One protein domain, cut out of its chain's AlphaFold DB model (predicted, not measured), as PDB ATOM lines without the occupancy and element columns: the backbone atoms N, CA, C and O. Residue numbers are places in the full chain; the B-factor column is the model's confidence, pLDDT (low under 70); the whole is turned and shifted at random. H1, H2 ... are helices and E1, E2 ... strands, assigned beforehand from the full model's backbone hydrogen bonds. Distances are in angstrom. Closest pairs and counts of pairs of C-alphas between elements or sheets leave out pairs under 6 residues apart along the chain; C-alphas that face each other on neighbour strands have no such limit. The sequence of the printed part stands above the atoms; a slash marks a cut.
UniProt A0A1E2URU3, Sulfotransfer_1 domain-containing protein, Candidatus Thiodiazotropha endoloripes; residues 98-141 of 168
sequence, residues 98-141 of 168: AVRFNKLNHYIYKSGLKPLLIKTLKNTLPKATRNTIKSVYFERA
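AT A GLANCE: This is residues 98 to 141 of the 168 residues of the protein "Sulfotransfer_1 domain-containing protein" of Candidatus Thiodiazotropha endoloripes (UniProt A0A1E2URU3). Three helices, H1, H2 and H3, follow one another round a flat, open ring, with H2 and H3 as two facing sides running opposite ways and H1 making a corner with H2. The ring is nearly closed where residues 98 to 99 pair antiparallel with residues 138 to 139 of the short strand E1, while residues 123 to 128 stick out at the corner between H2 and H3. The printed part has 44 residues, with three named helices and one named strand in the order H1, H2, H3, E1, and its class is mostly helix. It is only just compact, close to loose, with a radius of gyration of the C-alphas of 11.0 A, and its C-alphas span 26 by 25 by 10 A.

HOW THE PARTS SIT: H1, residues 102 to 110, is close to but not clearly touching H2, residues 114 to 124. Their closest C-alphas, those of Ile 108 and Lys 114, are 5.7 A apart. The lines of H1 and H2 are about perpendicular, at 82 degrees. H2 is also close to but not clearly touching H3, residues 127 to 137, with 2 pairs of C-alphas within 8 A. The closest C-alphas of H2 and H3 are those of Leu 121 and Arg 130, 7.5 A apart. H2 and H3 run opposite ways at a shallow tilt of 33 degrees, only just short of steep, and their centres are 13.2 A apart. H1 and H3 are apart. E1, residues 138 to 140, and H3 meet only through their link. E1 is apart from H1 and from H2. E1 pairs with no named strand, but residues 98 to 99 pair with its residues 138 to 139, antiparallel. In H1, H2 and H3 every O i to N i+4 pair is within hydrogen-bond range.

IN THESE COORDINATES: H1 begins at C-alpha 102, at (92.808, 139.045, 142.497), and is 12.1 A long from first to last C-alpha. H2 begins at C-alpha 114, at (106.329, 140.736, 144.937), and is 15.4 A long. H3 is 15.3 A long and ends at C-alpha 137, at (95.486, 135.497, 151.275). E1 runs from Phe 138 to Arg 140, with C-alpha 140 at (91.003, 126.669, 148.143).

THE WHOLE: The two C-alphas farthest apart are those of Lys 110 and Ala 128, at 28.2 A. The first and last printed C-alphas, those of Ala 98 and Ala 141, are 4.5 A apart. The printed part has no cut. The links H1 to H2, H2 to H3 and H3 to E1 are tight. Residues 123 to 128, of which 123 to 124 belong to H2 and 127 to 128 to H3, stand free. The mean pLDDT of the printed part is 79.1, and residues 140 to 141 are under 70.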
ATOM      1  N   ALA A  98      94.036 129.230 145.152       70.81
ATOM      2  CA  ALA A  98      93.676 130.450 144.429       70.81
ATOM      3  C   ALA A  98      93.895 131.674 145.323       70.81
ATOM      4  O   ALA A  98      93.813 131.593 146.547       70.81
ATOM      5  N   VAL A  99      94.180 132.830 144.723       76.12
ATOM      6  CA  VAL A  99      94.331 134.079 145.477       76.12
ATOM      7  C   VAL A  99      92.953 134.677 145.745       76.12
ATOM      8  O   VAL A  99      92.229 134.968 144.798       76.12
ATOM      9  N   ARG A 100      92.615 134.936 147.016       76.94
ATOM     10  CA  ARG A 100      91.316 135.526 147.398       76.94
ATOM     11  C   ARG A 100      91.098 136.908 146.789       76.94
ATOM     12  O   ARG A 100      89.995 137.281 146.407       76.94
ATOM     13  N   PHE A 101      92.170 137.693 146.698       81.19
ATOM     14  CA  PHE A 101      92.118 139.092 146.282       81.19
ATOM     15  C   PHE A 101      92.851 139.311 144.956       81.19
ATOM     16  O   PHE A 101      93.953 139.863 144.925       81.19
ATOM     17  N   ASN A 102      92.227 138.916 143.843       79.19
ATOM     18  CA  ASN A 102      92.808 139.045 142.497       79.19
ATOM     19  C   ASN A 102      93.289 140.470 142.171       79.19
ATOM     20  O   ASN A 102      94.369 140.634 141.608       79.19
ATOM     21  N   LYS A 103      92.540 141.506 142.581       82.38
ATOM     22  CA  LYS A 103      92.934 142.914 142.383       82.38
ATOM     23  C   LYS A 103      94.214 143.259 143.147       82.38
ATOM     24  O   LYS A 103      95.154 143.780 142.558       82.38
ATOM     25  N   LEU A 104      94.282 142.921 144.436       79.94
ATOM     26  CA  LEU A 104      95.469 143.161 145.262       79.94
ATOM     27  C   LEU A 104      96.687 142.415 144.708       79.94
ATOM     28  O   LEU A 104      97.765 142.988 144.592       79.94
ATOM     29  N   ASN A 105      96.499 141.154 144.315       82.25
ATOM     30  CA  ASN A 105      97.536 140.366 143.662       82.25
ATOM     31  C   ASN A 105      98.038 141.056 142.390       82.25
ATOM     32  O   ASN A 105      99.240 141.255 142.232       82.25
ATOM     33  N   HIS A 106      97.127 141.503 141.526       83.81
ATOM     34  CA  HIS A 106      97.470 142.229 140.306       83.81
ATOM     35  C   HIS A 106      98.311 143.486 140.595       83.81
ATOM     36  O   HIS A 106      99.347 143.679 139.959       83.81
ATOM     37  N   TYR A 107      97.942 144.296 141.593       86.12
ATOM     38  CA  TYR A 107      98.725 145.475 141.986       86.12
ATOM     39  C   TYR A 107     100.109 145.120 142.559       86.12
ATOM     40  O   TYR A 107     101.100 145.760 142.204       86.12
ATOM     41  N   ILE A 108     100.217 144.084 143.397       83.31
ATOM     42  CA  ILE A 108     101.503 143.613 143.953       83.31
ATOM     43  C   ILE A 108     102.439 143.111 142.842       83.31
ATOM     44  O   ILE A 108     103.649 143.340 142.887       83.31
ATOM     45  N   TYR A 109     101.886 142.434 141.837       80.38
ATOM     46  CA  TYR A 109     102.647 141.989 140.674       80.38
ATOM     47  C   TYR A 109     103.077 143.163 139.791       80.38
ATOM     48  O   TYR A 109     104.253 143.261 139.451       80.38
ATOM     49  N   LYS A 110     102.155 144.076 139.464       86.00
ATOM     50  CA  LYS A 110     102.421 145.240 138.606       86.00
ATOM     51  C   LYS A 110     103.436 146.211 139.220       86.00
ATOM     52  O   LYS A 110     104.199 146.834 138.495       86.00
ATOM     53  N   SER A 111     103.463 146.320 140.546       85.06
ATOM     54  CA  SER A 111     104.395 147.186 141.280       85.06
ATOM     55  C   SER A 111     105.810 146.615 141.422       85.06
ATOM     56  O   SER A 111     106.682 147.302 141.943       85.06
ATOM     57  N   GLY A 112     106.060 145.361 141.022       83.25
ATOM     58  CA  GLY A 112     107.369 144.719 141.211       83.25
ATOM     59  C   GLY A 112     107.732 144.455 142.681       83.25
ATOM     60  O   GLY A 112     108.829 143.982 142.972       83.25
ATOM     61  N   LEU A 113     106.811 144.702 143.620       80.94
ATOM     62  CA  LEU A 113     107.029 144.527 145.059       80.94
ATOM     63  C   LEU A 113     106.990 143.059 145.490       80.94
ATOM     64  O   LEU A 113     107.472 142.721 146.569       80.94
ATOM     65  N   LYS A 114     106.442 142.172 144.653       78.56
ATOM     66  CA  LYS A 114     106.329 140.736 144.937       78.56
ATOM     67  C   LYS A 114     107.642 140.088 145.428       78.56
ATOM     68  O   LYS A 114     107.606 139.460 146.487       78.56
ATOM     69  N   PRO A 115     108.791 140.194 144.729       76.38
ATOM     70  CA  PRO A 115     110.051 139.612 145.195       76.38
ATOM     71  C   PRO A 115     110.516 140.180 146.542       76.38
ATOM     72  O   PRO A 115     111.005 139.419 147.377       76.38
ATOM     73  N   LEU A 116     110.310 141.477 146.785       77.31
ATOM     74  CA  LEU A 116     110.684 142.130 148.042       77.31
ATOM     75  C   LEU A 116     109.802 141.658 149.199       77.31
ATOM     76  O   LEU A 116     110.334 141.198 150.203       77.31
ATOM     77  N   LEU A 117     108.477 141.676 149.022       76.62
ATOM     78  CA  LEU A 117     107.504 141.193 150.006       76.62
ATOM     79  C   LEU A 117     107.713 139.717 150.339       76.62
ATOM     80  O   LEU A 117     107.708 139.333 151.502       76.62
ATOM     81  N   ILE A 118     107.930 138.868 149.334       73.25
ATOM     82  CA  ILE A 118     108.163 137.443 149.578       73.25
ATOM     83  C   ILE A 118     109.476 137.234 150.334       73.25
ATOM     84  O   ILE A 118     109.515 136.387 151.221       73.25
ATOM     85  N   LYS A 119     110.540 137.979 150.011       77.56
ATOM     86  CA  LYS A 119     111.843 137.852 150.677       77.56
ATOM     87  C   LYS A 119     111.789 138.334 152.127       77.56
ATOM     88  O   LYS A 119     112.282 137.633 153.007       77.56
ATOM     89  N   THR A 120     111.147 139.471 152.393       78.31
ATOM     90  CA  THR A 120     110.989 139.994 153.758       78.31
ATOM     91  C   THR A 120     110.100 139.081 154.591       78.31
ATOM     92  O   THR A 120     110.563 138.567 155.603       78.31
ATOM     93  N   LEU A 121     108.896 138.737 154.118       75.44
ATOM     94  CA  LEU A 121     107.986 137.817 154.819       75.44
ATOM     95  C   LEU A 121     108.594 136.415 155.014       75.44
ATOM     96  O   LEU A 121     108.229 135.700 155.954       75.44
ATOM     97  N   LYS A 122     109.509 135.980 154.131       72.12
ATOM     98  CA  LYS A 122     110.200 134.692 154.283       72.12
ATOM     99  C   LYS A 122     111.277 134.691 155.369       72.12
ATOM    100  O   LYS A 122     111.500 133.639 155.968       72.12
ATOM    101  N   ASN A 123     111.909 135.829 155.620       78.88
ATOM    102  CA  ASN A 123     113.052 135.914 156.524       78.88
ATOM    103  C   ASN A 123     112.678 136.456 157.909       78.88
ATOM    104  O   ASN A 123     113.373 136.151 158.869       78.88
ATOM    105  N   THR A 124     111.590 137.224 158.030       81.56
ATOM    106  CA  THR A 124     111.227 137.887 159.294       81.56
ATOM    107  C   THR A 124     110.099 137.208 160.065       81.56
ATOM    108  O   THR A 124     110.012 137.384 161.277       81.56
ATOM    109  N   LEU A 125     109.227 136.435 159.407       80.62
ATOM    110  CA  LEU A 125     108.042 135.875 160.063       80.62
ATOM    111  C   LEU A 125     108.206 134.401 160.465       80.62
ATOM    112  O   LEU A 125     108.567 133.577 159.611       80.62
ATOM    113  N   PRO A 126     107.820 134.040 161.707       84.25
ATOM    114  CA  PRO A 126     107.695 132.655 162.144       84.25
ATOM    115  C   PRO A 126     106.767 131.833 161.242       84.25
ATOM    116  O   PRO A 126     105.806 132.340 160.650       84.25
ATOM    117  N   LYS A 127     107.023 130.521 161.172       80.44
ATOM    118  CA  LYS A 127     106.271 129.577 160.324       80.44
ATOM    119  C   LYS A 127     104.759 129.622 160.591       80.44
ATOM    120  O   LYS A 127     103.982 129.558 159.641       80.44
ATOM    121  N   ALA A 128     104.354 129.789 161.853       81.50
ATOM    122  CA  ALA A 128     102.952 129.905 162.251       81.50
ATOM    123  C   ALA A 128     102.272 131.125 161.610       81.50
ATOM    124  O   ALA A 128     101.279 130.975 160.903       81.50
ATOM    125  N   THR A 129     102.863 132.316 161.746       82.62
ATOM    126  CA  THR A 129     102.314 133.565 161.195       82.62
ATOM    127  C   THR A 129     102.260 133.543 159.671       82.62
ATOM    128  O   THR A 129     101.294 134.012 159.071       82.62
ATOM    129  N   ARG A 130     103.263 132.935 159.018       80.06
ATOM    130  CA  ARG A 130     103.248 132.735 157.563       80.06
ATOM    131  C   ARG A 130     102.070 131.871 157.123       80.06
ATOM    132  O   ARG A 130     101.453 132.179 156.105       80.06
ATOM    133  N   ASN A 131     101.770 130.802 157.856       79.75
ATOM    134  CA  ASN A 131     100.646 129.928 157.536       79.75
ATOM    135  C   ASN A 131      99.308 130.658 157.708       79.75
ATOM    136  O   ASN A 131      98.452 130.536 156.837       79.75
ATOM    137  N   THR A 132      99.166 131.491 158.744       82.06
ATOM    138  CA  THR A 132      97.975 132.327 158.945       82.06
ATOM    139  C   THR A 132      97.785 133.324 157.801       82.06
ATOM    140  O   THR A 132      96.720 133.362 157.188       82.06
ATOM    141  N   ILE A 133      98.832 134.070 157.424       80.88
ATOM    142  CA  ILE A 133      98.768 135.026 156.302       80.88
ATOM    143  C   ILE A 133      98.428 134.303 154.999       80.88
ATOM    144  O   ILE A 133      97.573 134.764 154.247       80.88
ATOM    145  N   LYS A 134      99.051 133.144 154.742       76.62
ATOM    146  CA  LYS A 134      98.718 132.319 153.577       76.62
ATOM    147  C   LYS A 134      97.258 131.891 153.584       76.62
ATOM    148  O   LYS A 134      96.608 132.042 152.563       76.62
ATOM    149  N   SER A 135      96.728 131.421 154.712       78.94
ATOM    150  CA  SER A 135      95.324 131.006 154.790       78.94
ATOM    151  C   SER A 135      94.331 132.154 154.596       78.94
ATOM    152  O   SER A 135      93.213 131.901 154.172       78.94
ATOM    153  N   VAL A 136      94.721 133.401 154.886       81.31
ATOM    154  CA  VAL A 136      93.889 134.594 154.658       81.31
ATOM    155  C   VAL A 136      94.022 135.101 153.221       81.31
ATOM    156  O   VAL A 136      93.052 135.584 152.649       81.31
ATOM    157  N   TYR A 137      95.213 135.005 152.627       78.19
ATOM    158  CA  TYR A 137      95.486 135.497 151.275       78.19
ATOM    159  C   TYR A 137      95.058 134.516 150.180       78.19
ATOM    160  O   TYR A 137      94.610 134.931 149.110       78.19
ATOM    161  N   PHE A 138      95.193 133.220 150.450       78.25
ATOM    162  CA  PHE A 138      94.799 132.144 149.561       78.25
ATOM    163  C   PHE A 138      93.506 131.492 150.054       78.25
ATOM    164  O   PHE A 138      93.260 131.337 151.250       78.25
ATOM    165  N   GLU A 139      92.650 131.118 149.121       77.62
ATOM    166  CA  GLU A 139      91.538 130.206 149.355       77.62
ATOM    167  C   GLU A 139      91.763 128.928 148.565       77.62
ATOM    168  O   GLU A 139      92.535 128.886 147.601       77.62
ATOM    169  N   ARG A 140      91.084 127.859 148.980       68.31
ATOM    170  CA  ARG A 140      91.003 126.669 148.143       68.31
ATOM    171  C   ARG A 140      90.348 127.103 146.838       68.31
ATOM    172  O   ARG A 140      89.252 127.659 146.880       68.31
ATOM    173  N   ALA A 141      91.029 126.889 145.713       65.94
ATOM    174  CA  ALA A 141      90.466 127.230 144.419       65.94
ATOM    175  C   ALA A 141      89.097 126.554 144.297       65.94
ATOM    176  O   ALA A 141      88.991 125.334 144.461       65.94
TER     177      ALA A 141